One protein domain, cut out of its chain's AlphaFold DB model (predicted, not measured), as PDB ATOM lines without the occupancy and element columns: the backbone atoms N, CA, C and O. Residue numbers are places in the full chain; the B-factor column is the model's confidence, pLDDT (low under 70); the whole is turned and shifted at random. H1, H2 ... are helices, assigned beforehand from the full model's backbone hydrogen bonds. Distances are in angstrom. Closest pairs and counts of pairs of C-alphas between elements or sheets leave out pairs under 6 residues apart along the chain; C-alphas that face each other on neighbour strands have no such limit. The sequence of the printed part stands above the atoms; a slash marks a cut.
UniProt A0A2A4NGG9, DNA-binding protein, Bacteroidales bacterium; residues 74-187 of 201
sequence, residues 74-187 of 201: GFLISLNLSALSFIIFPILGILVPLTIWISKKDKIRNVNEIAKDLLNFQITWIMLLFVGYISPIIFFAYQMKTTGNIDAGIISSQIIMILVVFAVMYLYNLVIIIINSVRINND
ATOM      1  N   GLY A  74     -23.924   4.880   3.323       94.06
ATOM      2  CA  GLY A  74     -23.767   5.933   2.322       94.06
ATOM      3  C   GLY A  74     -22.483   5.747   1.522       94.06
ATOM      4  O   GLY A  74     -22.502   5.808   0.292       94.06
ATOM      5  N   PHE A  75     -21.383   5.408   2.196       95.12
ATOM      6  CA  PHE A  75     -20.129   5.072   1.537       95.12
ATOM      7  C   PHE A  75     -20.225   3.801   0.685       95.12
ATOM      8  O   PHE A  75     -19.754   3.808  -0.450       95.12
ATOM      9  N   LEU A  76     -20.841   2.723   1.184       96.12
ATOM     10  CA  LEU A  76     -20.997   1.477   0.419       96.12
ATOM     11  C   LEU A  76     -21.845   1.674  -0.848       96.12
ATOM     12  O   LEU A  76     -21.494   1.167  -1.914       96.12
ATOM     13  N   ILE A  77     -22.927   2.450  -0.746       96.88
ATOM     14  CA  ILE A  77     -23.769   2.831  -1.887       96.88
ATOM     15  C   ILE A  77     -22.973   3.705  -2.858       96.88
ATOM     16  O   ILE A  77     -22.996   3.444  -4.057       96.88
ATOM     17  N   SER A  78     -22.221   4.690  -2.361       97.50
ATOM     18  CA  SER A  78     -21.382   5.560  -3.198       97.50
ATOM     19  C   SER A  78     -20.304   4.769  -3.938       97.50
ATOM     20  O   SER A  78     -20.087   4.984  -5.127       97.50
ATOM     21  N   LEU A  79     -19.670   3.804  -3.269       97.88
ATOM     22  CA  LEU A  79     -18.725   2.876  -3.883       97.88
ATOM     23  C   LEU A  79     -19.394   2.077  -5.012       97.88
ATOM     24  O   LEU A  79     -18.849   2.023  -6.110       97.88
ATOM     25  N   ASN A  80     -20.576   1.501  -4.781       98.25
ATOM     26  CA  ASN A  80     -21.309   0.773  -5.820       98.25
ATOM     27  C   ASN A  80     -21.716   1.672  -6.999       98.25
ATOM     28  O   ASN A  80     -21.475   1.324  -8.153       98.25
ATOM     29  N   LEU A  81     -22.281   2.849  -6.721       98.50
ATOM     30  CA  LEU A  81     -22.700   3.813  -7.741       98.50
ATOM     31  C   LEU A  81     -21.521   4.388  -8.526       98.50
ATOM     32  O   LEU A  81     -21.687   4.731  -9.692       98.50
ATOM     33  N   SER A  82     -20.324   4.450  -7.942       98.44
ATOM     34  CA  SER A  82     -19.141   4.946  -8.649       98.44
ATOM     35  C   SER A  82     -18.771   4.111  -9.882       98.44
ATOM     36  O   SER A  82     -18.118   4.618 -10.798       98.44
ATOM     37  N   ALA A  83     -19.252   2.864  -9.966       98.38
ATOM     38  CA  ALA A  83     -19.100   2.039 -11.155       98.38
ATOM     39  C   ALA A  83     -19.857   2.604 -12.368       98.38
ATOM     40  O   ALA A  83     -19.418   2.368 -13.486       98.38
ATOM     41  N   LEU A  84     -20.906   3.426 -12.181       98.56
ATOM     42  CA  LEU A  84     -21.638   4.109 -13.266       98.56
ATOM     43  C   LEU A  84     -20.765   5.050 -14.106       98.56
ATOM     44  O   LEU A  84     -21.169   5.461 -15.190       98.56
ATOM     45  N   SER A  85     -19.545   5.348 -13.661       98.31
ATOM     46  CA  SER A  85     -18.535   6.009 -14.490       98.31
ATOM     47  C   SER A  85     -18.211   5.240 -15.784       98.31
ATOM     48  O   SER A  85     -17.723   5.856 -16.733       98.31
ATOM     49  N   PHE A  86     -18.576   3.950 -15.885       97.19
ATOM     50  CA  PHE A  86     -18.531   3.176 -17.134       97.19
ATOM     51  C   PHE A  86     -19.295   3.843 -18.292       97.19
ATOM     52  O   PHE A  86     -18.938   3.640 -19.452       97.19
ATOM     53  N   ILE A  87     -20.334   4.634 -17.985       96.94
ATOM     54  CA  ILE A  87     -21.151   5.350 -18.976       96.94
ATOM     55  C   ILE A  87     -20.301   6.372 -19.733       96.94
ATOM     56  O   ILE A  87     -20.460   6.521 -20.941       96.94
ATOM     57  N   ILE A  88     -19.381   7.046 -19.035       97.12
ATOM     58  CA  ILE A  88     -18.428   7.975 -19.650       97.12
ATOM     59  C   ILE A  88     -17.390   7.174 -20.435       97.12
ATOM     60  O   ILE A  88     -17.105   7.477 -21.590       97.12
ATOM     61  N   PHE A  89     -16.819   6.145 -19.802       96.56
ATOM     62  CA  PHE A  89     -15.841   5.271 -20.435       96.56
ATOM     63  C   PHE A  89     -15.750   3.916 -19.708       96.56
ATOM     64  O   PHE A  89     -15.565   3.922 -18.488       96.56
ATOM     65  N   PRO A  90     -15.790   2.756 -20.401       95.06
ATOM     66  CA  PRO A  90     -15.874   1.434 -19.764       95.06
ATOM     67  C   PRO A  90     -14.851   1.180 -18.652       95.06
ATOM     68  O   PRO A  90     -15.193   0.655 -17.595       95.06
ATOM     69  N   ILE A  91     -13.596   1.591 -18.864       96.81
ATOM     70  CA  ILE A  91     -12.500   1.366 -17.909       96.81
ATOM     71  C   ILE A  91     -12.709   2.154 -16.605       96.81
ATOM     72  O   ILE A  91     -12.310   1.691 -15.532       96.81
ATOM     73  N   LEU A  92     -13.371   3.315 -16.654       98.06
ATOM     74  CA  LEU A  92     -13.629   4.117 -15.454       98.06
ATOM     75  C   LEU A  92     -14.530   3.380 -14.461       98.06
ATOM     76  O   LEU A  92     -14.303   3.493 -13.257       98.06
ATOM     77  N   GLY A  93     -15.431   2.522 -14.955       97.38
ATOM     78  CA  GLY A  93     -16.255   1.645 -14.122       97.38
ATOM     79  C   GLY A  93     -15.458   0.693 -13.224       97.38
ATOM     80  O   GLY A  93     -16.007   0.171 -12.262       97.38
ATOM     81  N   ILE A  94     -14.162   0.495 -13.492       98.31
ATOM     82  CA  ILE A  94     -13.227  -0.246 -12.634       98.31
ATOM     83  C   ILE A  94     -12.358   0.724 -11.826       98.31
ATOM     84  O   ILE A  94     -12.222   0.567 -10.612       98.31
ATOM     85  N   LEU A  95     -11.770   1.731 -12.481       98.19
ATOM     86  CA  LEU A  95     -10.795   2.633 -11.857       98.19
ATOM     87  C   LEU A  95     -11.400   3.475 -10.726       98.19
ATOM     88  O   LEU A  95     -10.781   3.621  -9.668       98.19
ATOM     89  N   VAL A  96     -12.611   4.006 -10.907       98.38
ATOM     90  CA  VAL A  96     -13.234   4.870  -9.894       98.38
ATOM     91  C   VAL A  96     -13.613   4.068  -8.637       98.38
ATOM     92  O   VAL A  96     -13.158   4.442  -7.553       98.38
ATOM     93  N   PRO A  97     -14.315   2.919  -8.713       98.06
ATOM     94  CA  PRO A  97     -14.545   2.106  -7.519       98.06
ATOM     95  C   PRO A  97     -13.256   1.600  -6.870       98.06
ATOM     96  O   PRO A  97     -13.178   1.525  -5.644       98.06
ATOM     97  N   LEU A  98     -12.228   1.271  -7.662       98.00
ATOM     98  CA  LEU A  98     -10.939   0.807  -7.143       98.00
ATOM     99  C   LEU A  98     -10.255   1.881  -6.288       98.00
ATOM    100  O   LEU A  98      -9.805   1.591  -5.178       98.00
ATOM    101  N   THR A  99     -10.202   3.120  -6.777       97.06
ATOM    102  CA  THR A  99      -9.601   4.243  -6.037       97.06
ATOM    103  C   THR A  99     -10.369   4.545  -4.746       97.06
ATOM    104  O   THR A  99      -9.758   4.667  -3.680       97.06
ATOM    105  N   ILE A 100     -11.706   4.563  -4.802       96.75
ATOM    106  CA  ILE A 100     -12.569   4.744  -3.623       96.75
ATOM    107  C   ILE A 100     -12.358   3.613  -2.610       96.75
ATOM    108  O   ILE A 100     -12.205   3.871  -1.411       96.75
ATOM    109  N   TRP A 101     -12.306   2.365  -3.076       96.00
ATOM    110  CA  TRP A 101     -12.079   1.209  -2.218       96.00
ATOM    111  C   TRP A 101     -10.732   1.307  -1.502       96.00
ATOM    112  O   TRP A 101     -10.703   1.243  -0.276       96.00
ATOM    113  N   ILE A 102      -9.627   1.536  -2.218       92.62
ATOM    114  CA  ILE A 102      -8.279   1.603  -1.624       92.62
ATOM    115  C   ILE A 102      -8.189   2.677  -0.527       92.62
ATOM    116  O   ILE A 102      -7.552   2.440   0.501       92.62
ATOM    117  N   SER A 103      -8.877   3.811  -0.693       89.38
ATOM    118  CA  SER A 103      -8.891   4.917   0.278       89.38
ATOM    119  C   SER A 103      -9.476   4.531   1.650       89.38
ATOM    120  O   SER A 103      -8.977   4.970   2.693       89.38
ATOM    121  N   LYS A 104     -10.508   3.671   1.686       86.56
ATOM    122  CA  LYS A 104     -11.218   3.302   2.932       86.56
ATOM    123  C   LYS A 104     -11.368   1.794   3.184       86.56
ATOM    124  O   LYS A 104     -12.131   1.406   4.070       86.56
ATOM    125  N   LYS A 105     -10.621   0.940   2.474       84.94
ATOM    126  CA  LYS A 105     -10.729  -0.535   2.551       84.94
ATOM    127  C   LYS A 105     -10.572  -1.123   3.957       84.94
ATOM    128  O   LYS A 105     -11.142  -2.167   4.250       84.94
ATOM    129  N   ASP A 106      -9.827  -0.430   4.818       80.75
ATOM    130  CA  ASP A 106      -9.558  -0.821   6.204       80.75
ATOM    131  C   ASP A 106     -10.248   0.138   7.183       80.75
ATOM    132  O   ASP A 106      -9.700   0.427   8.234       80.75
ATOM    133  N   LYS A 107     -11.369   0.768   6.825       80.19
ATOM    134  CA  LYS A 107     -12.081   1.696   7.729       80.19
ATOM    135  C   LYS A 107     -13.579   1.423   7.812       80.19
ATOM    136  O   LYS A 107     -14.202   1.790   8.802       80.19
ATOM    137  N   ILE A 108     -14.150   0.800   6.780       84.06
ATOM    138  CA  ILE A 108     -15.596   0.606   6.640       84.06
ATOM    139  C   ILE A 108     -15.946  -0.882   6.679       84.06
ATOM    140  O   ILE A 108     -15.286  -1.699   6.033       84.06
ATOM    141  N   ARG A 109     -17.005  -1.245   7.412       81.94
ATOM    142  CA  ARG A 109     -17.458  -2.642   7.518       81.94
ATOM    143  C   ARG A 109     -17.943  -3.140   6.162       81.94
ATOM    144  O   ARG A 109     -18.576  -2.397   5.421       81.94
ATOM    145  N   ASN A 110     -17.650  -4.397   5.831       84.88
ATOM    146  CA  ASN A 110     -18.083  -5.079   4.599       84.88
ATOM    147  C   ASN A 110     -17.595  -4.458   3.273       84.88
ATOM    148  O   ASN A 110     -17.879  -5.002   2.205       84.88
ATOM    149  N   VAL A 111     -16.807  -3.376   3.311       92.25
ATOM    150  CA  VAL A 111     -16.322  -2.696   2.102       92.25
ATOM    151  C   VAL A 111     -15.513  -3.627   1.207       92.25
ATOM    152  O   VAL A 111     -15.682  -3.607  -0.005       92.25
ATOM    153  N   ASN A 112     -14.673  -4.483   1.793       92.38
ATOM    154  CA  ASN A 112     -13.835  -5.410   1.039       92.38
ATOM    155  C   ASN A 112     -14.666  -6.444   0.280       92.38
ATOM    156  O   ASN A 112     -14.330  -6.774  -0.850       92.38
ATOM    157  N   GLU A 113     -15.739  -6.955   0.879       91.31
ATOM    158  CA  GLU A 113     -16.577  -7.959   0.226       91.31
ATOM    159  C   GLU A 113     -17.330  -7.347  -0.957       91.31
ATOM    160  O   GLU A 113     -17.262  -7.877  -2.066       91.31
ATOM    161  N   ILE A 114     -17.951  -6.181  -0.746       95.25
ATOM    162  CA  ILE A 114     -18.699  -5.457  -1.781       95.25
ATOM    163  C   ILE A 114     -17.768  -4.981  -2.899       95.25
ATOM    164  O   ILE A 114     -18.053  -5.221  -4.070       95.25
ATOM    165  N   ALA A 115     -16.635  -4.358  -2.559       96.75
ATOM    166  CA  ALA A 115     -15.678  -3.850  -3.538       96.75
ATOM    167  C   ALA A 115     -15.114  -4.965  -4.418       96.75
ATOM    168  O   ALA A 115     -15.090  -4.832  -5.638       96.75
ATOM    169  N   LYS A 116     -14.677  -6.082  -3.819       96.12
ATOM    170  CA  LYS A 116     -14.122  -7.214  -4.575       96.12
ATOM    171  C   LYS A 116     -15.161  -7.810  -5.517       96.12
ATOM    172  O   LYS A 116     -14.834  -8.126  -6.657       96.12
ATOM    173  N   ASP A 117     -16.401  -7.959  -5.061       97.25
ATOM    174  CA  ASP A 117     -17.485  -8.486  -5.885       97.25
ATOM    175  C   ASP A 117     -17.852  -7.552  -7.048       97.25
ATOM    176  O   ASP A 117     -17.973  -8.024  -8.181       97.25
ATOM    177  N   LEU A 118     -17.955  -6.246  -6.787       98.06
ATOM    178  CA  LEU A 118     -18.193  -5.216  -7.797       98.06
ATOM    179  C   LEU A 118     -17.069  -5.170  -8.837       98.06
ATOM    180  O   LEU A 118     -17.335  -5.190 -10.035       98.06
ATOM    181  N   LEU A 119     -15.810  -5.133  -8.395       98.31
ATOM    182  CA  LEU A 119     -14.652  -5.047  -9.286       98.31
ATOM    183  C   LEU A 119     -14.514  -6.303 -10.146       98.31
ATOM    184  O   LEU A 119     -14.292  -6.197 -11.347       98.31
ATOM    185  N   ASN A 120     -14.710  -7.491  -9.569       98.00
ATOM    186  CA  ASN A 120     -14.725  -8.743 -10.328       98.00
ATOM    187  C   ASN A 120     -15.822  -8.747 -11.401       98.00
ATOM    188  O   ASN A 120     -15.580  -9.190 -12.525       98.00
ATOM    189  N   PHE A 121     -17.009  -8.228 -11.079       98.38
ATOM    190  CA  PHE A 121     -18.077  -8.031 -12.055       98.38
ATOM    191  C   PHE A 121     -17.665  -7.053 -13.159       98.38
ATOM    192  O   PHE A 121     -17.737  -7.427 -14.321       98.38
ATOM    193  N   GLN A 122     -17.154  -5.864 -12.830       98.38
ATOM    194  CA  GLN A 122     -16.759  -4.865 -13.834       98.38
ATOM    195  C   GLN A 122     -15.613  -5.355 -14.738       98.38
ATOM    196  O   GLN A 122     -15.660  -5.145 -15.947       98.38
ATOM    197  N   ILE A 123     -14.631  -6.087 -14.197       98.19
ATOM    198  CA  ILE A 123     -13.558  -6.719 -14.988       98.19
ATOM    199  C   ILE A 123     -14.124  -7.808 -15.913       98.19
ATOM    200  O   ILE A 123     -13.750  -7.917 -17.078       98.19
ATOM    201  N   THR A 124     -15.059  -8.618 -15.421       97.75
ATOM    202  CA  THR A 124     -15.717  -9.628 -16.265       97.75
ATOM    203  C   THR A 124     -16.542  -8.961 -17.359       97.75
ATOM    204  O   THR A 124     -16.519  -9.384 -18.511       97.75
ATOM    205  N   TRP A 125     -17.246  -7.889 -17.006       97.31
ATOM    206  CA  TRP A 125     -18.123  -7.166 -17.905       97.31
ATOM    207  C   TRP A 125     -17.355  -6.462 -19.017       97.31
ATOM    208  O   TRP A 125     -17.755  -6.544 -20.175       97.31
ATOM    209  N   ILE A 126     -16.221  -5.830 -18.694       96.44
ATOM    210  CA  ILE A 126     -15.389  -5.181 -19.708       96.44
ATOM    211  C   ILE A 126     -14.814  -6.206 -20.693       96.44
ATOM    212  O   ILE A 126     -14.802  -5.950 -21.893       96.44
ATOM    213  N   MET A 127     -14.421  -7.398 -20.225       97.00
ATOM    214  CA  MET A 127     -13.994  -8.485 -21.110       97.00
ATOM    215  C   MET A 127     -15.119  -8.933 -22.048       97.00
ATOM    216  O   MET A 127     -14.890  -9.075 -23.247       97.00
ATOM    217  N   LEU A 128     -16.333  -9.127 -21.524       96.44
ATOM    218  CA  LEU A 128     -17.494  -9.482 -22.344       96.44
ATOM    219  C   LEU A 128     -17.808  -8.396 -23.376       96.44
ATOM    220  O   LEU A 128     -18.142  -8.721 -24.511       96.44
ATOM    221  N   LEU A 129     -17.662  -7.123 -23.007       95.38
ATOM    222  CA  LEU A 129     -17.872  -5.990 -23.906       95.38
ATOM    223  C   LEU A 129     -16.855  -6.009 -25.052       95.38
ATOM    224  O   LEU A 129     -17.243  -5.860 -26.208       95.38
ATOM    225  N   PHE A 130     -15.575  -6.271 -24.763       95.06
ATOM    226  CA  PHE A 130     -14.559  -6.439 -25.806       95.06
ATOM    227  C   PHE A 130     -14.882  -7.606 -26.743       95.06
ATOM    228  O   PHE A 130     -14.795  -7.445 -27.957       95.06
ATOM    229  N   VAL A 131     -15.305  -8.758 -26.216       95.38
ATOM    230  CA  VAL A 131     -15.726  -9.898 -27.049       95.38
ATOM    231  C   VAL A 131     -16.932  -9.527 -27.919       95.38
ATOM    232  O   VAL A 131     -16.925  -9.795 -29.121       95.38
ATOM    233  N   GLY A 132     -17.930  -8.858 -27.337       92.06
ATOM    234  CA  GLY A 132     -19.119  -8.377 -28.039       92.06
ATOM    235  C   GLY A 132     -18.820  -7.343 -29.125       92.06
ATOM    236  O   GLY A 132     -19.564  -7.261 -30.095       92.06
ATOM    237  N   TYR A 133     -17.720  -6.596 -29.006       91.00
ATOM    238  CA  TYR A 133     -17.261  -5.647 -30.022       91.00
ATOM    239  C   TYR A 133     -16.424  -6.311 -31.123       91.00
ATOM    240  O   TYR A 133     -16.632  -6.057 -32.307       91.00
ATOM    241  N   ILE A 134     -15.486  -7.185 -30.752       94.25
ATOM    242  CA  ILE A 134     -14.552  -7.811 -31.695       94.25
ATOM    243  C   ILE A 134     -15.241  -8.875 -32.560       94.25
ATOM    244  O   ILE A 134     -14.936  -8.986 -33.747       94.25
ATOM    245  N   SER A 135     -16.188  -9.636 -32.005       92.56
ATOM    246  CA  SER A 135     -16.870 -10.712 -32.735       92.56
ATOM    247  C   SER A 135     -17.608 -10.216 -33.994       92.56
ATOM    248  O   SER A 135     -17.352 -10.768 -35.067       92.56
ATOM    249  N   PRO A 136     -18.455  -9.165 -33.940       91.19
ATOM    250  CA  PRO A 136     -19.082  -8.596 -35.137       91.19
ATOM    251  C   PRO A 136     -18.075  -8.085 -36.172       91.19
ATOM    252  O   PRO A 136     -18.286  -8.259 -37.368       91.19
ATOM    253  N   ILE A 137     -16.948  -7.514 -35.735       91.62
ATOM    254  CA  ILE A 137     -15.899  -7.017 -36.640       91.62
ATOM    255  C   ILE A 137     -15.249  -8.173 -37.406       91.62
ATOM    256  O   ILE A 137     -15.100  -8.101 -38.626       91.62
ATOM    257  N   ILE A 138     -14.889  -9.256 -36.710       93.75
ATOM    258  CA  ILE A 138     -14.327 -10.459 -37.342       93.75
ATOM    259  C   ILE A 138     -15.344 -11.076 -38.305       93.75
ATOM    260  O   ILE A 138     -14.993 -11.434 -39.429       93.75
ATOM    261  N   PHE A 139     -16.606 -11.177 -37.882       90.81
ATOM    262  CA  PHE A 139     -17.682 -11.707 -38.713       90.81
ATOM    263  C   PHE A 139     -17.880 -10.876 -39.987       90.81
ATOM    264  O   PHE A 139     -17.971 -11.434 -41.081       90.81
ATOM    265  N   PHE A 140     -17.870  -9.549 -39.869       90.75
ATOM    266  CA  PHE A 140     -17.961  -8.646 -41.009       90.75
ATOM    267  C   PHE A 140     -16.776  -8.815 -41.971       90.75
ATOM    268  O   PHE A 140     -16.984  -8.956 -43.175       90.75
ATOM    269  N   ALA A 141     -15.547  -8.905 -41.457       90.50
ATOM    270  CA  ALA A 141     -14.362  -9.152 -42.280       90.50
ATOM    271  C   ALA A 141     -14.431 -10.503 -43.024       90.50
ATOM    272  O   ALA A 141     -14.055 -10.597 -44.194       90.50
ATOM    273  N   TYR A 142     -14.944 -11.551 -42.370       91.31
ATOM    274  CA  TYR A 142     -15.158 -12.860 -42.993       91.31
ATOM    275  C   TYR A 142     -16.225 -12.820 -44.097       91.31
ATOM    276  O   TYR A 142     -16.015 -13.374 -45.180       91.31
ATOM    277  N   GLN A 143     -17.345 -12.141 -43.840       87.50
ATOM    278  CA  GLN A 143     -18.405 -11.927 -44.826       87.50
ATOM    279  C   GLN A 143     -17.849 -11.218 -46.063       87.50
ATOM    280  O   GLN A 143     -17.993 -11.740 -47.163       87.50
ATOM    281  N   MET A 144     -17.120 -10.112 -45.878       87.88
ATOM    282  CA  MET A 144     -16.488  -9.364 -46.972       87.88
ATOM    283  C   MET A 144     -15.569 -10.236 -47.830       87.88
ATOM    284  O   MET A 144     -15.606 -10.156 -49.057       87.88
ATOM    285  N   LYS A 145     -14.755 -11.089 -47.195       89.75
ATOM    286  CA  LYS A 145     -13.862 -12.011 -47.908       89.75
ATOM    287  C   LYS A 145     -14.634 -13.039 -48.738       89.75
ATOM    288  O   LYS A 145     -14.172 -13.413 -49.811       89.75
ATOM    289  N   THR A 146     -15.766 -13.520 -48.231       89.12
ATOM    290  CA  THR A 146     -16.534 -14.604 -48.856       89.12
ATOM    291  C   THR A 146     -17.429 -14.100 -49.987       89.12
ATOM    292  O   THR A 146     -17.488 -14.731 -51.038       89.12
ATOM    293  N   THR A 147     -18.121 -12.973 -49.800       85.69
ATOM    294  CA  THR A 147     -19.050 -12.433 -50.805       85.69
ATOM    295  C   THR A 147     -18.373 -11.527 -51.829       85.69
ATOM    296  O   THR A 147     -18.928 -11.335 -52.907       85.69
ATOM    297  N   GLY A 148     -17.215 -10.937 -51.507       83.31
ATOM    298  CA  GLY A 148     -16.512  -9.985 -52.378       83.31
ATOM    299  C   GLY A 148     -17.257  -8.664 -52.611       83.31
ATOM    300  O   GLY A 148     -16.768  -7.815 -53.352       83.31
ATOM    301  N   ASN A 149     -18.413  -8.474 -51.969       80.69
ATOM    302  CA  ASN A 149     -19.291  -7.325 -52.137       80.69
ATOM    303  C   ASN A 149     -19.458  -6.585 -50.812       80.69
ATOM    304  O   ASN A 149     -19.701  -7.193 -49.768       80.69
ATOM    305  N   ILE A 150     -19.369  -5.259 -50.882       80.69
ATOM    306  CA  ILE A 150     -19.630  -4.354 -49.766       80.69
ATOM    307  C   ILE A 150     -20.753  -3.423 -50.207       80.69
ATOM    308  O   ILE A 150     -20.510  -2.423 -50.881       80.69
ATOM    309  N   ASP A 151     -21.985  -3.763 -49.848       87.62
ATOM    310  CA  ASP A 151     -23.111  -2.849 -50.005       87.62
ATOM    311  C   ASP A 151     -23.421  -2.118 -48.687       87.62
ATOM    312  O   ASP A 151     -23.015  -2.515 -47.586       87.62
ATOM    313  N   ALA A 152     -24.146  -1.006 -48.804       88.44
ATOM    314  CA  ALA A 152     -24.525  -0.182 -47.661       88.44
ATOM    315  C   ALA A 152     -25.481  -0.905 -46.688       88.44
ATOM    316  O   ALA A 152     -25.517  -0.580 -45.497       88.44
ATOM    317  N   GLY A 153     -26.241  -1.895 -47.162       89.06
ATOM    318  CA  GLY A 153     -27.152  -2.692 -46.343       89.06
ATOM    319  C   GLY A 153     -26.393  -3.572 -45.350       89.06
ATOM    320  O   GLY A 153     -26.690  -3.564 -44.154       89.06
ATOM    321  N   ILE A 154     -25.344  -4.254 -45.808       86.19
ATOM    322  CA  ILE A 154     -24.485  -5.077 -44.954       86.19
ATOM    323  C   ILE A 154     -23.809  -4.192 -43.900       86.19
ATOM    324  O   ILE A 154     -23.900  -4.502 -42.712       86.19
ATOM    325  N   ILE A 155     -23.202  -3.066 -44.294       89.12
ATOM    326  CA  ILE A 155     -22.537  -2.150 -43.348       89.12
ATOM    327  C   ILE A 155     -23.521  -1.651 -42.283       89.12
ATOM    328  O   ILE A 155     -23.245  -1.744 -41.086       89.12
ATOM    329  N   SER A 156     -24.678  -1.138 -42.708       91.81
ATOM    330  CA  SER A 156     -25.674  -0.584 -41.785       91.81
ATOM    331  C   SER A 156     -26.203  -1.637 -40.808       91.81
ATOM    332  O   SER A 156     -26.293  -1.360 -39.613       91.81
ATOM    333  N   SER A 157     -26.454  -2.866 -41.272       89.56
ATOM    334  CA  SER A 157     -26.890  -3.973 -40.411       89.56
ATOM    335  C   SER A 157     -25.865  -4.312 -39.317       89.56
ATOM    336  O   SER A 157     -26.246  -4.535 -38.166       89.56
ATOM    337  N   GLN A 158     -24.566  -4.278 -39.636       89.69
ATOM    338  CA  GLN A 158     -23.496  -4.524 -38.664       89.69
ATOM    339  C   GLN A 158     -23.374  -3.394 -37.644       89.69
ATOM    340  O   GLN A 158     -23.253  -3.658 -36.449       89.69
ATOM    341  N   ILE A 159     -23.460  -2.136 -38.088       92.56
ATOM    342  CA  ILE A 159     -23.454  -0.980 -37.180       92.56
ATOM    343  C   ILE A 159     -24.633  -1.069 -36.207       92.56
ATOM    344  O   ILE A 159     -24.439  -0.926 -35.001       92.56
ATOM    345  N   ILE A 160     -25.839  -1.364 -36.703       94.06
ATOM    346  CA  ILE A 160     -27.031  -1.530 -35.861       94.06
ATOM    347  C   ILE A 160     -26.823  -2.665 -34.854       94.06
ATOM    348  O   ILE A 160     -27.107  -2.481 -33.672       94.06
ATOM    349  N   MET A 161     -26.287  -3.810 -35.285       91.38
ATOM    350  CA  MET A 161     -25.994  -4.931 -34.388       91.38
ATOM    351  C   MET A 161     -25.037  -4.521 -33.262       91.38
ATOM    352  O   MET A 161     -25.322  -4.796 -32.097       91.38
ATOM    353  N   ILE A 162     -23.944  -3.822 -33.584       93.75
ATOM    354  CA  ILE A 162     -22.986  -3.320 -32.588       93.75
ATOM    355  C   ILE A 162     -23.689  -2.370 -31.612       93.75
ATOM    356  O   ILE A 162     -23.585  -2.553 -30.401       93.75
ATOM    357  N   LEU A 163     -24.453  -1.396 -32.112       95.44
ATOM    358  CA  LEU A 163     -25.170  -0.439 -31.266       95.44
ATOM    359  C   LEU A 163     -26.168  -1.128 -30.326       95.44
ATOM    360  O   LEU A 163     -26.228  -0.787 -29.145       95.44
ATOM    361  N   VAL A 164     -26.911  -2.123 -30.818       95.25
ATOM    362  CA  VAL A 164     -27.865  -2.897 -30.012       95.25
ATOM    363  C   VAL A 164     -27.146  -3.699 -28.930       95.25
ATOM    364  O   VAL A 164     -27.557  -3.650 -27.771       95.25
ATOM    365  N   VAL A 165     -26.054  -4.395 -29.268       93.88
ATOM    366  CA  VAL A 165     -25.251  -5.145 -28.287       93.88
ATOM    367  C   VAL A 165     -24.737  -4.208 -27.195       93.88
ATOM    368  O   VAL A 165     -24.910  -4.498 -26.010       93.88
ATOM    369  N   PHE A 166     -24.185  -3.050 -27.564       94.31
ATOM    370  CA  PHE A 166     -23.717  -2.054 -26.599       94.31
ATOM    371  C   PHE A 166     -24.849  -1.531 -25.716       94.31
ATOM    372  O   PHE A 166     -24.703  -1.512 -24.494       94.31
ATOM    373  N   ALA A 167     -25.987  -1.161 -26.303       96.25
ATOM    374  CA  ALA A 167     -27.135  -0.652 -25.561       96.25
ATOM    375  C   ALA A 167     -27.646  -1.676 -24.535       96.25
ATOM    376  O   ALA A 167     -27.821  -1.341 -23.363       96.25
ATOM    377  N   VAL A 168     -27.812  -2.937 -24.946       96.88
ATOM    378  CA  VAL A 168     -28.244  -4.029 -24.059       96.88
ATOM    379  C   VAL A 168     -27.229  -4.252 -22.941       96.88
ATOM    380  O   VAL A 168     -27.610  -4.376 -21.775       96.88
ATOM    381  N   MET A 169     -25.932  -4.260 -23.260       96.31
ATOM    382  CA  MET A 169     -24.894  -4.484 -22.258       96.31
ATOM    383  C   MET A 169     -24.778  -3.332 -21.250       96.31
ATOM    384  O   MET A 169     -24.609  -3.568 -20.051       96.31
ATOM    385  N   TYR A 170     -24.880  -2.084 -21.705       96.88
ATOM    386  CA  TYR A 170     -24.847  -0.913 -20.827       96.88
ATOM    387  C   TYR A 170     -26.082  -0.870 -19.929       96.88
ATOM    388  O   TYR A 170     -25.956  -0.634 -18.725       96.88
ATOM    389  N   LEU A 171     -27.257  -1.167 -20.488       98.06
ATOM    390  CA  LEU A 171     -28.501  -1.248 -19.731       98.06
ATOM    391  C   LEU A 171     -28.432  -2.341 -18.661       98.06
ATOM    392  O   LEU A 171     -28.805  -2.100 -17.516       98.06
ATOM    393  N   TYR A 172     -27.905  -3.520 -18.996       98.00
ATOM    394  CA  TYR A 172     -27.730  -4.595 -18.024       98.00
ATOM    395  C   TYR A 172     -26.814  -4.177 -16.866       98.00
ATOM    396  O   TYR A 172     -27.172  -4.359 -15.702       98.00
ATOM    397  N   ASN A 173     -25.655  -3.577 -17.162       97.94
ATOM    398  CA  ASN A 173     -24.720  -3.116 -16.130       97.94
ATOM    399  C   ASN A 173     -25.367  -2.052 -15.225       97.94
ATOM    400  O   ASN A 173     -25.333  -2.180 -14.000       97.94
ATOM    401  N   LEU A 174     -26.053  -1.070 -15.823       98.44
ATOM    402  CA  LEU A 174     -26.828  -0.056 -15.108       98.44
ATOM    403  C   LEU A 174     -27.841  -0.696 -14.147       98.44
ATOM    404  O   LEU A 174     -27.864  -0.364 -12.961       98.44
ATOM    405  N   VAL A 175     -28.644  -1.644 -14.637       98.44
ATOM    406  CA  VAL A 175     -29.661  -2.345 -13.840       98.44
ATOM    407  C   VAL A 175     -29.022  -3.110 -12.682       98.44
ATOM    408  O   VAL A 175     -29.486  -2.994 -11.548       98.44
ATOM    409  N   ILE A 176     -27.931  -3.843 -12.920       98.44
ATOM    410  CA  ILE A 176     -27.219  -4.577 -11.865       98.44
ATOM    411  C   ILE A 176     -26.672  -3.626 -10.796       98.44
ATOM    412  O   ILE A 176     -26.795  -3.927  -9.604       98.44
ATOM    413  N   ILE A 177     -26.108  -2.477 -11.177       98.50
ATOM    414  CA  ILE A 177     -25.621  -1.482 -10.213       98.50
ATOM    415  C   ILE A 177     -26.787  -0.919  -9.395       98.50
ATOM    416  O   ILE A 177     -26.699  -0.903  -8.167       98.50
ATOM    417  N   ILE A 178     -27.893  -0.524 -10.030       98.31
ATOM    418  CA  ILE A 178     -29.068   0.029  -9.335       98.31
ATOM    419  C   ILE A 178     -29.669  -0.997  -8.365       98.31
ATOM    420  O   ILE A 178     -29.899  -0.679  -7.195       98.31
ATOM    421  N   ILE A 179     -29.862  -2.246  -8.804       98.38
ATOM    422  CA  ILE A 179     -30.365  -3.331  -7.948       98.38
ATOM    423  C   ILE A 179     -29.448  -3.525  -6.738       98.38
ATOM    424  O   ILE A 179     -29.931  -3.660  -5.612       98.38
ATOM    425  N   ASN A 180     -28.128  -3.517  -6.935       98.06
ATOM    426  CA  ASN A 180     -27.185  -3.681  -5.831       98.06
ATOM    427  C   ASN A 180     -27.154  -2.474  -4.887       98.06
ATOM    428  O   ASN A 180     -27.036  -2.685  -3.684       98.06
ATOM    429  N   SER A 181     -27.379  -1.248  -5.368       97.50
ATOM    430  CA  SER A 181     -27.572  -0.082  -4.492       97.50
ATOM    431  C   SER A 181     -28.774  -0.274  -3.564       97.50
ATOM    432  O   SER A 181     -28.663  -0.068  -2.357       97.50
ATOM    433  N   VAL A 182     -29.905  -0.750  -4.099       97.44
ATOM    434  CA  VAL A 182     -31.111  -1.050  -3.304       97.44
ATOM    435  C   VAL A 182     -30.865  -2.202  -2.325       97.44
ATOM    436  O   VAL A 182     -31.338  -2.163  -1.189       97.44
ATOM    437  N   ARG A 183     -30.112  -3.234  -2.725       96.50
ATOM    438  CA  ARG A 183     -29.751  -4.354  -1.837       96.50
ATOM    439  C   ARG A 183     -28.871  -3.894  -0.678       96.50
ATOM    440  O   ARG A 183     -29.189  -4.243   0.454       96.50
ATOM    441  N   ILE A 184     -27.846  -3.081  -0.944       95.75
ATOM    442  CA  ILE A 184     -26.961  -2.514   0.086       95.75
ATOM    443  C   ILE A 184     -27.766  -1.663   1.073       95.75
ATOM    444  O   ILE A 184     -27.600  -1.812   2.279       95.75
ATOM    445  N   ASN A 185     -28.674  -0.814   0.580       94.44
ATOM    446  CA  ASN A 185     -29.514   0.016   1.446       94.44
ATOM    447  C   ASN A 185     -30.386  -0.817   2.405       94.44
ATOM    448  O   ASN A 185     -30.577  -0.443   3.560       94.44
ATOM    449  N   ASN A 186     -30.864  -1.969   1.929       92.75
ATOM    450  CA  ASN A 186     -31.703  -2.908   2.674       92.75
ATOM    451  C   ASN A 186     -30.908  -3.992   3.435       92.75
ATOM    452  O   ASN A 186     -31.483  -5.030   3.760       92.75
ATOM    453  N   ASP A 187     -29.598  -3.811   3.652       88.94
ATOM    454  CA  ASP A 187     -28.707  -4.770   4.336       88.94
ATOM    455  C   ASP A 187     -28.696  -6.186   3.730       88.94
ATOM    456  O   ASP A 187     -28.366  -7.177   4.385       88.94
TER     457      ASP A 187
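This is residues 74 to 187 of the 201 residues of the protein "DNA-binding protein" of Bacteroidales bacterium (UniProt A0A2A4NGG9). What is the shape? Two long helices, H3 and H4, run side by side as a rod, and the shorter hairpin of H1 and H2 packs along one end, making an up-and-down bundle of four, each running against the one before. How large is it? The 114 printed residues, with helices H1 to H4 in chain order, are all helix in class and loose: radius of gyration of the C-alphas 18.4 A, spans 61 by 22 by 18 A.

What touches H3, residues 111 to 147? H4, residues 152 to 185, forms a hairpin with it, at a shallow tilt of 9 degrees; the closest C-alphas, of Tyr 133 and Ile 162, are 6.7 A apart. H2, residues 92 to 104, touches residues 111 to 123 alone; the closest C-alphas, of Ile 94 and Gln 122, are 5.9 A apart. Where is H1, residues 74 to 87? It touches H2, H3 and H4; its closest C-alphas to H4, of Ile 77 and Ser 181, are 5.5 A apart. H2 and H4 are apart. Are O i to N i+4 pairs within hydrogen-bond range? Every one is in H4, 31 of 33 in H3, 7 of 9 in H2 and 5 of 10 in H1.

How long are H3 and H4? From first to last C-alpha, 53.9 A and 49.4 A. Where are anchors? C-alpha 74 is at (-23.767, 5.933, 2.322) and C-alpha 185 at (-29.514, 0.016, 1.446).

Is it cut? The printed part has no cut and no long link. Is confidence low? No printed residue is under 70.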